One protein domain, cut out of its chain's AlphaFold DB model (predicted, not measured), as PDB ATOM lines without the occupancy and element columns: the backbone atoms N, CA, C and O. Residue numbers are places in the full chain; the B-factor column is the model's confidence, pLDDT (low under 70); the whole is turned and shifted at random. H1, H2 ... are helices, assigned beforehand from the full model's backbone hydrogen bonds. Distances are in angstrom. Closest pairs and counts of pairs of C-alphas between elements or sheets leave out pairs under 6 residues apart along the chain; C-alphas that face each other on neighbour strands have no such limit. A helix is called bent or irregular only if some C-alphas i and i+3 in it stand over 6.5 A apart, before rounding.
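What this domain is: This is residues 11 to 107 of the 111 residues of an uncharacterized protein of Lactobacillus reuteri (UniProt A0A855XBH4). A long helical hairpin, H1 and H2a, makes one end; H2 runs on beyond it with a bend, and a shorter hairpin, H6 and H7, stands crosswise to its arm H2b. Past H2b the chain turns back through short H3 and H4 to H5, near the middle. The printed part has 97 residues with seven named helices, H1 to H7 in order, and no named strand: all helix. It is compact, with a radius of gyration of the C-alphas of 14.3 A, yet elongated, spanning 47 by 28 by 18 A.

How they stand to each other: Start at H2, residues 36 to 60, assigned as one helix by its hydrogen bonds but bent: C-alphas 50 and 53 are 6.5 A apart, and arms H2a, residues 36 to 50, and H2b, residues 53 to 60, stand at a steep tilt of 43 degrees. H1, residues 11 to 30, touches H2a in a hairpin, opposite ways at a shallow tilt of 18 degrees; their closest C-alphas, Ala 28 and Ala 38, are 4.2 A apart. H7, residues 98 to 106, only just touches H2b, with 3 pairs of C-alphas within 8 A, the closest Leu 58 and Ile 102 at 6.0 A. H6, residues 84 to 94, forms a hairpin with H7; the closest C-alphas, Ile 89 and Ala 101, are 4.9 A apart. H5, residues 77 to 82, only just touches H6, with 3 such pairs and only at the corner; the C-alphas of Thr 80 and Gly 86 are closest, at 5.5 A. Every O i to N i+4 pair is within hydrogen-bond range in H1, H2a, H2b, H5, H6 and H7.

Where its parts are: Find C-alpha 11 at (-9.353, 11.867, 20.066); H1 runs 28.6 A from there. H2a is 21.3 A long, H6 15.4 A. H3, residues 64 to 67, and H4, residues 70 to 73, are short. H7 ends at C-alpha 106, (-25.396, 6.039, 35.437).

The domain as a whole: The C-alphas of Lys 32 and Glu 64, 47.7 A apart, are the farthest. The printed part has no cut, and its helices are joined by tight links. Look for pLDDT under 70 at residues 70 to 76, 78 to 79 and 82 to 84.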
ATOM      1  N   LYS A  11     -10.782  11.551  20.097       78.38
ATOM      2  CA  LYS A  11      -9.353  11.867  20.066       78.38
ATOM      3  C   LYS A  11      -8.926  12.665  21.299       78.38
ATOM      4  O   LYS A  11      -7.885  12.360  21.889       78.38
ATOM      5  N   SER A  12      -9.709  13.660  21.702       76.88
ATOM      6  CA  SER A  12      -9.478  14.445  22.916       76.88
ATOM      7  C   SER A  12      -9.631  13.593  24.172       76.88
ATOM      8  O   SER A  12      -8.759  13.657  25.039       76.88
ATOM      9  N   PHE A  13     -10.642  12.718  24.234       80.06
ATOM     10  CA  PHE A  13     -10.792  11.748  25.322       80.06
ATOM     11  C   PHE A  13      -9.558  10.844  25.449       80.06
ATOM     12  O   PHE A  13      -8.958  10.763  26.517       80.06
ATOM     13  N   LYS A  14      -9.105  10.230  24.349       80.44
ATOM     14  CA  LYS A  14      -7.910   9.368  24.340       80.44
ATOM     15  C   LYS A  14      -6.651  10.111  24.753       80.44
ATOM     16  O   LYS A  14      -5.794   9.553  25.440       80.44
ATOM     17  N   LYS A  15      -6.505  11.365  24.325       82.00
ATOM     18  CA  LYS A  15      -5.373  12.211  24.717       82.00
ATOM     19  C   LYS A  15      -5.373  12.453  26.226       82.00
ATOM     20  O   LYS A  15      -4.314  12.355  26.845       82.00
ATOM     21  N   GLU A  16      -6.538  12.733  26.798       81.81
ATOM     22  CA  GLU A  16      -6.694  12.978  28.227       81.81
ATOM     23  C   GLU A  16      -6.513  11.700  29.052       81.81
ATOM     24  O   GLU A  16      -5.720  11.695  29.991       81.81
ATOM     25  N   LEU A  17      -7.106  10.581  28.631       82.56
ATOM     26  CA  LEU A  17      -6.908   9.271  29.254       82.56
ATOM     27  C   LEU A  17      -5.418   8.911  29.326       82.56
ATOM     28  O   LEU A  17      -4.887   8.600  30.391       82.56
ATOM     29  N   ASN A  18      -4.701   9.063  28.209       82.19
ATOM     30  CA  ASN A  18      -3.256   8.849  28.158       82.19
ATOM     31  C   ASN A  18      -2.475   9.796  29.081       82.19
ATOM     32  O   ASN A  18      -1.446   9.405  29.634       82.19
ATOM     33  N   ARG A  19      -2.924  11.048  29.235       86.69
ATOM     34  CA  ARG A  19      -2.299  12.027  30.136       86.69
ATOM     35  C   ARG A  19      -2.424  11.580  31.592       86.69
ATOM     36  O   ARG A  19      -1.421  11.605  32.306       86.69
ATOM     37  N   VAL A  20      -3.616  11.152  32.008       80.75
ATOM     38  CA  VAL A  20      -3.906  10.719  33.385       80.75
ATOM     39  C   VAL A  20      -3.201   9.397  33.705       80.75
ATOM     40  O   VAL A  20      -2.490   9.316  34.706       80.75
ATOM     41  N   VAL A  21      -3.256   8.404  32.809       83.88
ATOM     42  CA  VAL A  21      -2.514   7.134  32.959       83.88
ATOM     43  C   VAL A  21      -1.012   7.395  33.132       83.88
ATOM     44  O   VAL A  21      -0.389   6.889  34.068       83.88
ATOM     45  N   LYS A  22      -0.415   8.247  32.286       86.56
ATOM     46  CA  LYS A  22       1.008   8.618  32.406       86.56
ATOM     47  C   LYS A  22       1.326   9.335  33.714       86.56
ATOM     48  O   LYS A  22       2.417   9.143  34.249       86.56
ATOM     49  N   LEU A  23       0.413  10.161  34.224       85.94
ATOM     50  CA  LEU A  23       0.593  10.843  35.503       85.94
ATOM     51  C   LEU A  23       0.684   9.836  36.656       85.94
ATOM     52  O   LEU A  23       1.621   9.925  37.448       85.94
ATOM     53  N   HIS A  24      -0.226   8.863  36.713       82.88
ATOM     54  CA  HIS A  24      -0.201   7.798  37.718       82.88
ATOM     55  C   HIS A  24       1.054   6.925  37.603       82.88
ATOM     56  O   HIS A  24       1.732   6.698  38.601       82.88
ATOM     57  N   LEU A  25       1.460   6.532  36.389       85.75
ATOM     58  CA  LEU A  25       2.718   5.796  36.187       85.75
ATOM     59  C   LEU A  25       3.942   6.597  36.655       85.75
ATOM     60  O   LEU A  25       4.847   6.042  37.277       85.75
ATOM     61  N   LYS A  26       3.969   7.911  36.400       89.12
ATOM     62  CA  LYS A  26       5.049   8.792  36.867       89.12
ATOM     63  C   LYS A  26       5.080   8.886  38.394       89.12
ATOM     64  O   LYS A  26       6.166   8.874  38.966       89.12
ATOM     65  N   LYS A  27       3.917   8.976  39.048       85.81
ATOM     66  CA  LYS A  27       3.819   8.952  40.514       85.81
ATOM     67  C   LYS A  27       4.282   7.609  41.071       85.81
ATOM     68  O   LYS A  27       5.120   7.598  41.962       85.81
ATOM     69  N   ALA A  28       3.825   6.495  40.496       86.25
ATOM     70  CA  ALA A  28       4.247   5.151  40.884       86.25
ATOM     71  C   ALA A  28       5.775   4.987  40.816       86.25
ATOM     72  O   ALA A  28       6.378   4.469  41.750       86.25
ATOM     73  N   ALA A  29       6.402   5.491  39.748       87.31
ATOM     74  CA  ALA A  29       7.852   5.457  39.561       87.31
ATOM     75  C   ALA A  29       8.637   6.409  40.487       87.31
ATOM     76  O   ALA A  29       9.847   6.250  40.630       87.31
ATOM     77  N   ALA A  30       7.981   7.411  41.084       88.12
ATOM     78  CA  ALA A  30       8.606   8.346  42.022       88.12
ATOM     79  C   ALA A  30       8.689   7.790  43.456       88.12
ATOM     80  O   ALA A  30       9.517   8.250  44.242       88.12
ATOM     81  N   TYR A  31       7.848   6.810  43.794       87.19
ATOM     82  CA  TYR A  31       7.899   6.082  45.062       87.19
ATOM     83  C   TYR A  31       8.944   4.962  45.016       87.19
ATOM     84  O   TYR A  31       9.336   4.499  43.941       87.19
ATOM     85  N   LYS A  32       9.405   4.490  46.182       82.62
ATOM     86  CA  LYS A  32      10.319   3.338  46.196       82.62
ATOM     87  C   LYS A  32       9.571   2.073  45.780       82.62
ATOM     88  O   LYS A  32       8.395   1.883  46.094       82.62
ATOM     89  N   LEU A  33      10.281   1.178  45.096       74.75
ATOM     90  CA  LEU A  33       9.723  -0.094  44.649       74.75
ATOM     91  C   LEU A  33       9.186  -0.897  45.847       74.75
ATOM     92  O   LEU A  33       9.913  -1.148  46.805       74.75
ATOM     93  N   GLY A  34       7.917  -1.300  45.773       71.06
ATOM     94  CA  GLY A  34       7.241  -2.057  46.829       71.06
ATOM     95  C   GLY A  34       6.560  -1.205  47.904       71.06
ATOM     96  O   GLY A  34       5.898  -1.767  48.774       71.06
ATOM     97  N   GLU A  35       6.655   0.129  47.847       86.50
ATOM     98  CA  GLU A  35       5.861   0.986  48.728       86.50
ATOM     99  C   GLU A  35       4.362   0.877  48.389       86.50
ATOM    100  O   GLU A  35       3.994   0.862  47.208       86.50
ATOM    101  N   PRO A  36       3.466   0.859  49.397       85.06
ATOM    102  CA  PRO A  36       2.023   0.776  49.172       85.06
ATOM    103  C   PRO A  36       1.489   1.839  48.205       85.06
ATOM    104  O   PRO A  36       0.642   1.539  47.368       85.06
ATOM    105  N   LEU A  37       2.024   3.063  48.268       80.75
ATOM    106  CA  LEU A  37       1.638   4.158  47.375       80.75
ATOM    107  C   LEU A  37       2.053   3.901  45.921       80.75
ATOM    108  O   LEU A  37       1.266   4.163  45.017       80.75
ATOM    109  N   ALA A  38       3.234   3.317  45.685       82.56
ATOM    110  CA  ALA A  38       3.671   2.925  44.344       82.56
ATOM    111  C   ALA A  38       2.700   1.913  43.716       82.56
ATOM    112  O   ALA A  38       2.335   2.020  42.546       82.56
ATOM    113  N   ILE A  39       2.255   0.945  44.524       81.81
ATOM    114  CA  ILE A  39       1.318  -0.105  44.115       81.81
ATOM    115  C   ILE A  39      -0.062   0.486  43.813       81.81
ATOM    116  O   ILE A  39      -0.672   0.108  42.816       81.81
ATOM    117  N   ILE A  40      -0.553   1.407  44.648       80.69
ATOM    118  CA  ILE A  40      -1.841   2.081  44.436       80.69
ATOM    119  C   ILE A  40      -1.821   2.859  43.118       80.69
ATOM    120  O   ILE A  40      -2.684   2.646  42.273       80.69
ATOM    121  N   GLU A  41      -0.802   3.688  42.898       81.50
ATOM    122  CA  GLU A  41      -0.685   4.496  41.680       81.50
ATOM    123  C   GLU A  41      -0.557   3.622  40.417       81.50
ATOM    124  O   GLU A  41      -1.190   3.898  39.399       81.50
ATOM    125  N   ALA A  42       0.196   2.517  40.483       80.12
ATOM    126  CA  ALA A  42       0.286   1.562  39.379       80.12
ATOM    127  C   ALA A  42      -1.060   0.872  39.091       80.12
ATOM    128  O   ALA A  42      -1.437   0.719  37.930       80.12
ATOM    129  N   LYS A  43      -1.814   0.498  40.134       77.31
ATOM    130  CA  LYS A  43      -3.164  -0.064  39.985       77.31
ATOM    131  C   LYS A  43      -4.137   0.942  39.375       77.31
ATOM    132  O   LYS A  43      -4.895   0.556  38.493       77.31
ATOM    133  N   CYS A  44      -4.085   2.212  39.778       74.31
ATOM    134  CA  CYS A  44      -4.886   3.275  39.168       74.31
ATOM    135  C   CYS A  44      -4.573   3.421  37.674       74.31
ATOM    136  O   CYS A  44      -5.491   3.488  36.864       74.31
ATOM    137  N   ALA A  45      -3.292   3.402  37.291       78.38
ATOM    138  CA  ALA A  45      -2.896   3.471  35.886       78.38
ATOM    139  C   ALA A  45      -3.435   2.291  35.056       78.38
ATOM    140  O   ALA A  45      -3.932   2.508  33.952       78.38
ATOM    141  N   ILE A  46      -3.357   1.064  35.586       74.94
ATOM    142  CA  ILE A  46      -3.892  -0.139  34.927       74.94
ATOM    143  C   ILE A  46      -5.411  -0.038  34.801       74.94
ATOM    144  O   ILE A  46      -5.934  -0.151  33.695       74.94
ATOM    145  N   ALA A  47      -6.109   0.262  35.900       71.25
ATOM    146  CA  ALA A  47      -7.561   0.392  35.901       71.25
ATOM    147  C   ALA A  47      -8.021   1.425  34.868       71.25
ATOM    148  O   ALA A  47      -8.883   1.110  34.058       71.25
ATOM    149  N   LEU A  48      -7.387   2.606  34.825       73.69
ATOM    150  CA  LEU A  48      -7.653   3.652  33.834       73.69
ATOM    151  C   LEU A  48      -7.352   3.203  32.398       73.69
ATOM    152  O   LEU A  48      -8.090   3.552  31.487       73.69
ATOM    153  N   SER A  49      -6.312   2.402  32.160       72.75
ATOM    154  CA  SER A  49      -6.056   1.871  30.813       72.75
ATOM    155  C   SER A  49      -7.133   0.886  30.339       72.75
ATOM    156  O   SER A  49      -7.401   0.797  29.144       72.75
ATOM    157  N   GLU A  50      -7.799   0.203  31.272       72.81
ATOM    158  CA  GLU A  50      -8.898  -0.728  30.998       72.81
ATOM    159  C   GLU A  50     -10.255  -0.017  30.859       72.81
ATOM    160  O   GLU A  50     -11.238  -0.628  30.427       72.81
ATOM    161  N   THR A  51     -10.342   1.280  31.191       77.06
ATOM    162  CA  THR A  51     -11.605   2.017  31.100       77.06
ATOM    163  C   THR A  51     -11.959   2.462  29.685       77.06
ATOM    164  O   THR A  51     -13.100   2.862  29.476       77.06
ATOM    165  N   GLU A  52     -11.060   2.370  28.696       80.56
ATOM    166  CA  GLU A  52     -11.370   2.758  27.308       80.56
ATOM    167  C   GLU A  52     -12.537   1.932  26.741       80.56
ATOM    168  O   GLU A  52     -13.483   2.487  26.179       80.56
ATOM    169  N   GLU A  53     -12.509   0.611  26.938       81.25
ATOM    170  CA  GLU A  53     -13.589  -0.274  26.492       81.25
ATOM    171  C   GLU A  53     -14.891  -0.006  27.251       81.25
ATOM    172  O   GLU A  53     -15.966   0.031  26.651       81.25
ATOM    173  N   PHE A  54     -14.793   0.228  28.564       84.06
ATOM    174  CA  PHE A  54     -15.938   0.604  29.390       84.06
ATOM    175  C   PHE A  54     -16.554   1.924  28.923       84.06
ATOM    176  O   PHE A  54     -17.767   2.021  28.767       84.06
ATOM    177  N   HIS A  55     -15.726   2.929  28.654       82.75
ATOM    178  CA  HIS A  55     -16.147   4.240  28.188       82.75
ATOM    179  C   HIS A  55     -16.893   4.158  26.859       82.75
ATOM    180  O   HIS A  55     -17.945   4.770  26.698       82.75
ATOM    181  N   LYS A  56     -16.377   3.361  25.918       82.50
ATOM    182  CA  LYS A  56     -17.041   3.133  24.638       82.50
ATOM    183  C   LYS A  56     -18.414   2.483  24.828       82.50
ATOM    184  O   LYS A  56     -19.401   2.993  24.311       82.50
ATOM    185  N   ALA A  57     -18.490   1.420  25.629       84.56
ATOM    186  CA  ALA A  57     -19.756   0.752  25.920       84.56
ATOM    187  C   ALA A  57     -20.753   1.661  26.660       84.56
ATOM    188  O   ALA A  57     -21.954   1.606  26.402       84.56
ATOM    189  N   LEU A  58     -20.262   2.527  27.550       84.56
ATOM    190  CA  LEU A  58     -21.075   3.532  28.222       84.56
ATOM    191  C   LEU A  58     -21.705   4.486  27.202       84.56
ATOM    192  O   LEU A  58     -22.918   4.669  27.257       84.56
ATOM    193  N   ILE A  59     -20.922   5.037  26.268       81.25
ATOM    194  CA  ILE A  59     -21.422   5.929  25.207       81.25
ATOM    195  C   ILE A  59     -22.484   5.227  24.357       81.25
ATOM    196  O   ILE A  59     -23.558   5.789  24.138       81.25
ATOM    197  N   ASP A  60     -22.212   3.991  23.932       83.81
ATOM    198  CA  ASP A  60     -23.139   3.197  23.117       83.81
ATOM    199  C   ASP A  60     -24.458   2.901  23.860       83.81
ATOM    200  O   ASP A  60     -25.506   2.736  23.237       83.81
ATOM    201  N   SER A  61     -24.431   2.881  25.198       84.31
ATOM    202  CA  SER A  61     -25.611   2.682  26.046       84.31
ATOM    203  C   SER A  61     -26.416   3.959  26.330       84.31
ATOM    204  O   SER A  61     -27.452   3.884  27.000       84.31
ATOM    205  N   LEU A  62     -25.946   5.142  25.913       81.44
ATOM    206  CA  LEU A  62     -26.626   6.407  26.204       81.44
ATOM    207  C   LEU A  62     -27.882   6.573  25.346       81.44
ATOM    208  O   LEU A  62     -27.849   6.516  24.117       81.44
ATOM    209  N   THR A  63     -28.990   6.872  26.010       83.56
ATOM    210  CA  THR A  63     -30.223   7.333  25.375       83.56
ATOM    211  C   THR A  63     -30.071   8.770  24.875       83.56
ATOM    212  O   THR A  63     -29.274   9.553  25.393       83.56
ATOM    213  N   GLU A  64     -30.898   9.173  23.910       80.62
ATOM    214  CA  GLU A  64     -30.899  10.549  23.379       80.62
ATOM    215  C   GLU A  64     -31.161  11.619  24.455       80.62
ATOM    216  O   GLU A  64     -30.664  12.744  24.364       80.62
ATOM    217  N   LYS A  65     -31.901  11.255  25.513       81.50
ATOM    218  CA  LYS A  65     -32.113  12.113  26.682       81.50
ATOM    219  C   LYS A  65     -30.813  12.309  27.468       81.50
ATOM    220  O   LYS A  65     -30.479  13.444  27.777       81.50
ATOM    221  N   GLU A  66     -30.080  11.232  27.750       77.38
ATOM    222  CA  GLU A  66     -28.804  11.283  28.483       77.38
ATOM    223  C   GLU A  66     -27.714  12.012  27.684       77.38
ATOM    224  O   GLU A  66     -26.960  12.793  28.249       77.38
ATOM    225  N   LYS A  67     -27.673  11.846  26.356       73.56
ATOM    226  CA  LYS A  67     -26.762  12.609  25.476       73.56
ATOM    227  C   LYS A  67     -27.053  14.116  25.451       73.56
ATOM    228  O   LYS A  67     -26.204  14.922  25.072       73.56
ATOM    229  N   SER A  68     -28.272  14.507  25.808       71.62
ATOM    230  CA  SER A  68     -28.683  15.911  25.883       71.62
ATOM    231  C   SER A  68     -28.465  16.516  27.277       71.62
ATOM    232  O   SER A  68     -28.632  17.723  27.436       71.62
ATOM    233  N   ASP A  69     -28.080  15.701  28.263       70.88
ATOM    234  CA  ASP A  69     -27.817  16.106  29.642       70.88
ATOM    235  C   ASP A  69     -26.307  16.323  29.853       70.88
ATOM    236  O   ASP A  69     -25.505  15.389  29.914       70.88
ATOM    237  N   VAL A  70     -25.909  17.595  29.916       55.41
ATOM    238  CA  VAL A  70     -24.502  18.015  30.020       55.41
ATOM    239  C   VAL A  70     -23.884  17.609  31.356       55.41
ATOM    240  O   VAL A  70     -22.713  17.208  31.395       55.41
ATOM    241  N   ASP A  71     -24.671  17.679  32.430       57.97
ATOM    242  CA  ASP A  71     -24.228  17.428  33.803       57.97
ATOM    243  C   ASP A  71     -23.976  15.933  34.037       57.97
ATOM    244  O   ASP A  71     -23.091  15.549  34.807       57.97
ATOM    245  N   PHE A  72     -24.704  15.082  33.309       59.06
ATOM    246  CA  PHE A  72     -24.579  13.632  33.380       59.06
ATOM    247  C   PHE A  72     -23.225  13.105  32.871       59.06
ATOM    248  O   PHE A  72     -22.655  12.190  33.467       59.06
ATOM    249  N   TYR A  73     -22.681  13.677  31.789       60.34
ATOM    250  CA  TYR A  73     -21.484  13.135  31.130       60.34
ATOM    251  C   TYR A  73     -20.210  13.969  31.340       60.34
ATOM    252  O   TYR A  73     -19.152  13.415  31.645       60.34
ATOM    253  N   SER A  74     -20.284  15.297  31.192       50.66
ATOM    254  CA  SER A  74     -19.080  16.138  31.066       50.66
ATOM    255  C   SER A  74     -18.349  16.405  32.386       50.66
ATOM    256  O   SER A  74     -17.131  16.580  32.387       50.66
ATOM    257  N   ALA A  75     -19.057  16.388  33.518       50.56
ATOM    258  CA  ALA A  75     -18.476  16.740  34.813       50.56
ATOM    259  C   ALA A  75     -17.802  15.560  35.539       50.56
ATOM    260  O   ALA A  75     -16.955  15.781  36.402       50.56
ATOM    261  N   ASN A  76     -18.154  14.311  35.207       61.09
ATOM    262  CA  ASN A  76     -18.014  13.224  36.177       61.09
ATOM    263  C   ASN A  76     -17.264  11.978  35.706       61.09
ATOM    264  O   ASN A  76     -17.028  11.132  36.557       61.09
ATOM    265  N   TYR A  77     -16.836  11.827  34.445       70.38
ATOM    266  CA  TYR A  77     -16.216  10.554  34.036       70.38
ATOM    267  C   TYR A  77     -14.900  10.269  34.775       70.38
ATOM    268  O   TYR A  77     -14.836   9.339  35.576       70.38
ATOM    269  N   PHE A  78     -13.863  11.091  34.586       68.50
ATOM    270  CA  PHE A  78     -12.584  10.888  35.280       68.50
ATOM    271  C   PHE A  78     -12.741  11.000  36.800       68.50
ATOM    272  O   PHE A  78     -12.229  10.153  37.519       68.50
ATOM    273  N   HIS A  79     -13.547  11.948  37.285       69.81
ATOM    274  CA  HIS A  79     -13.819  12.087  38.716       69.81
ATOM    275  C   HIS A  79     -14.483  10.837  39.325       69.81
ATOM    276  O   HIS A  79     -14.105  10.395  40.407       69.81
ATOM    277  N   THR A  80     -15.452  10.230  38.639       71.81
ATOM    278  CA  THR A  80     -16.101   8.983  39.080       71.81
ATOM    279  C   THR A  80     -15.118   7.821  39.033       71.81
ATOM    280  O   THR A  80     -15.043   7.053  39.993       71.81
ATOM    281  N   MET A  81     -14.340   7.710  37.953       73.56
ATOM    282  CA  MET A  81     -13.395   6.608  37.753       73.56
ATOM    283  C   MET A  81     -12.167   6.677  38.674       73.56
ATOM    284  O   MET A  81     -11.608   5.636  39.007       73.56
ATOM    285  N   GLU A  82     -11.765   7.867  39.124       67.44
ATOM    286  CA  GLU A  82     -10.660   8.073  40.074       67.44
ATOM    287  C   GLU A  82     -11.062   7.829  41.545       67.44
ATOM    288  O   GLU A  82     -10.194   7.711  42.410       67.44
ATOM    289  N   ASN A  83     -12.360   7.727  41.850       67.88
ATOM    290  CA  ASN A  83     -12.877   7.524  43.206       67.88
ATOM    291  C   ASN A  83     -13.211   6.049  43.510       67.88
ATOM    292  O   ASN A  83     -13.243   5.196  42.628       67.88
ATOM    293  N   CYS A  84     -13.547   5.749  44.773       63.31
ATOM    294  CA  CYS A  84     -13.983   4.414  45.235       63.31
ATOM    295  C   CYS A  84     -15.135   3.821  44.389       63.31
ATOM    296  O   CYS A  84     -15.244   2.604  44.228       63.31
ATOM    297  N   MET A  85     -15.974   4.676  43.793       74.25
ATOM    298  CA  MET A  85     -17.013   4.235  42.861       74.25
ATOM    299  C   MET A  85     -16.427   3.650  41.566       74.25
ATOM    300  O   MET A  85     -16.885   2.602  41.115       74.25
ATOM    301  N   GLY A  86     -15.371   4.253  41.018       75.44
ATOM    302  CA  GLY A  86     -14.633   3.738  39.867       75.44
ATOM    303  C   GLY A  86     -14.075   2.336  40.097       75.44
ATOM    304  O   GLY A  86     -14.224   1.469  39.237       75.44
ATOM    305  N   GLU A  87     -13.529   2.064  41.286       78.81
ATOM    306  CA  GLU A  87     -13.049   0.722  41.644       78.81
ATOM    307  C   GLU A  87     -14.192  -0.306  41.653       78.81
ATOM    308  O   GLU A  87     -14.064  -1.392  41.083       78.81
ATOM    309  N   LYS A  88     -15.347   0.033  42.243       82.25
ATOM    310  CA  LYS A  88     -16.526  -0.849  42.236       82.25
ATOM    311  C   LYS A  88     -17.042  -1.114  40.814       82.25
ATOM    312  O   LYS A  88     -17.364  -2.262  40.495       82.25
ATOM    313  N   ILE A  89     -17.104  -0.078  39.974       84.56
ATOM    314  CA  ILE A  89     -17.532  -0.168  38.569       84.56
ATOM    315  C   ILE A  89     -16.586  -1.086  37.793       84.56
ATOM    316  O   ILE A  89     -17.041  -2.036  37.154       84.56
ATOM    317  N   MET A  90     -15.273  -0.870  37.904       85.00
ATOM    318  CA  MET A  90     -14.288  -1.675  37.181       85.00
ATOM    319  C   MET A  90     -14.208  -3.111  37.692       85.00
ATOM    320  O   MET A  90     -14.059  -4.029  36.892       85.00
ATOM    321  N   ASN A  91     -14.424  -3.355  38.986       86.12
ATOM    322  CA  ASN A  91     -14.549  -4.716  39.511       86.12
ATOM    323  C   ASN A  91     -15.767  -5.448  38.925       86.12
ATOM    324  O   ASN A  91     -15.666  -6.617  38.548       86.12
ATOM    325  N   ALA A  92     -16.917  -4.775  38.805       86.94
ATOM    326  CA  ALA A  92     -18.088  -5.349  38.141       86.94
ATOM    327  C   ALA A  92     -17.820  -5.596  36.645       86.94
ATOM    328  O   ALA A  92     -18.153  -6.667  36.129       86.94
ATOM    329  N   TRP A  93     -17.167  -4.643  35.974       88.75
ATOM    330  CA  TRP A  93     -16.783  -4.737  34.568       88.75
ATOM    331  C   TRP A  93     -15.845  -5.919  34.304       88.75
ATOM    332  O   TRP A  93     -16.115  -6.730  33.413       88.75
ATOM    333  N   ASN A  94     -14.782  -6.059  35.094       84.50
ATOM    334  CA  ASN A  94     -13.771  -7.108  34.956       84.50
ATOM    335  C   ASN A  94     -14.309  -8.490  35.363       84.50
ATOM    336  O   ASN A  94     -13.874  -9.503  34.826       84.50
ATOM    337  N   ALA A  95     -15.341  -8.543  36.213       88.69
ATOM    338  CA  ALA A  95     -16.091  -9.765  36.514       88.69
ATOM    339  C   ALA A  95     -17.124 -10.155  35.430       88.69
ATOM    340  O   ALA A  95     -17.928 -11.061  35.650       88.69
ATOM    341  N   GLY A  96     -17.159  -9.454  34.289       86.38
ATOM    342  CA  GLY A  96     -18.081  -9.726  33.180       86.38
ATOM    343  C   GLY A  96     -19.505  -9.196  33.377       86.38
ATOM    344  O   GLY A  96     -20.363  -9.428  32.531       86.38
ATOM    345  N   LYS A  97     -19.784  -8.448  34.453       90.94
ATOM    346  CA  LYS A  97     -21.110  -7.874  34.750       90.94
ATOM    347  C   LYS A  97     -21.264  -6.506  34.077       90.94
ATOM    348  O   LYS A  97     -21.419  -5.492  34.756       90.94
ATOM    349  N   LYS A  98     -21.174  -6.485  32.745       89.00
ATOM    350  CA  LYS A  98     -21.059  -5.263  31.927       89.00
ATOM    351  C   LYS A  98     -22.254  -4.313  32.097       89.00
ATOM    352  O   LYS A  98     -22.041  -3.153  32.434       89.00
ATOM    353  N   ASP A  99     -23.483  -4.823  32.007       87.62
ATOM    354  CA  ASP A  99     -24.703  -4.012  32.182       87.62
ATOM    355  C   ASP A  99     -24.794  -3.397  33.582       87.62
ATOM    356  O   ASP A  99     -25.134  -2.229  33.742       87.62
ATOM    357  N   LYS A 100     -24.406  -4.166  34.609       89.12
ATOM    358  CA  LYS A 100     -24.361  -3.682  35.992       89.12
ATOM    359  C   LYS A 100     -23.319  -2.576  36.171       89.12
ATOM    360  O   LYS A 100     -23.575  -1.617  36.883       89.12
ATOM    361  N   ALA A 101     -22.145  -2.712  35.556       87.19
ATOM    362  CA  ALA A 101     -21.103  -1.690  35.634       87.19
ATOM    363  C   ALA A 101     -21.561  -0.365  34.996       87.19
ATOM    364  O   ALA A 101     -21.312   0.699  35.557       87.19
ATOM    365  N   ILE A 102     -22.276  -0.436  33.867       86.44
ATOM    366  CA  ILE A 102     -22.893   0.730  33.221       86.44
ATOM    367  C   ILE A 102     -23.968   1.341  34.128       86.44
ATOM    368  O   ILE A 102     -23.931   2.541  34.381       86.44
ATOM    369  N   ASP A 103     -24.877   0.532  34.674       86.50
ATOM    370  CA  ASP A 103     -25.933   0.987  35.591       86.50
ATOM    371  C   ASP A 103     -25.366   1.704  36.827       86.50
ATOM    372  O   ASP A 103     -25.802   2.800  37.174       86.50
ATOM    373  N   MET A 104     -24.313   1.149  37.435       85.31
ATOM    374  CA  MET A 104     -23.618   1.761  38.573       85.31
ATOM    375  C   MET A 104     -23.011   3.128  38.236       85.31
ATOM    376  O   MET A 104     -23.015   4.017  39.085       85.31
ATOM    377  N   TYR A 105     -22.508   3.314  37.013       82.12
ATOM    378  CA  TYR A 105     -22.005   4.613  36.562       82.12
ATOM    379  C   TYR A 105     -23.139   5.617  36.342       82.12
ATOM    380  O   TYR A 105     -23.021   6.775  36.731       82.12
ATOM    381  N   LYS A 106     -24.240   5.181  35.725       80.06
ATOM    382  CA  LYS A 106     -25.396   6.039  35.437       80.06
ATOM    383  C   LYS A 106     -26.162   6.433  36.704       80.06
ATOM    384  O   LYS A 106     -26.757   7.510  36.764       80.06
ATOM    385  N   HIS A 107     -26.132   5.583  37.729       80.00
ATOM    386  CA  HIS A 107     -26.891   5.748  38.969       80.00
ATOM    387  C   HIS A 107     -26.017   5.534  40.220       80.00
ATOM    388  O   HIS A 107     -26.287   4.644  41.028       80.00
TER     389      HIS A 107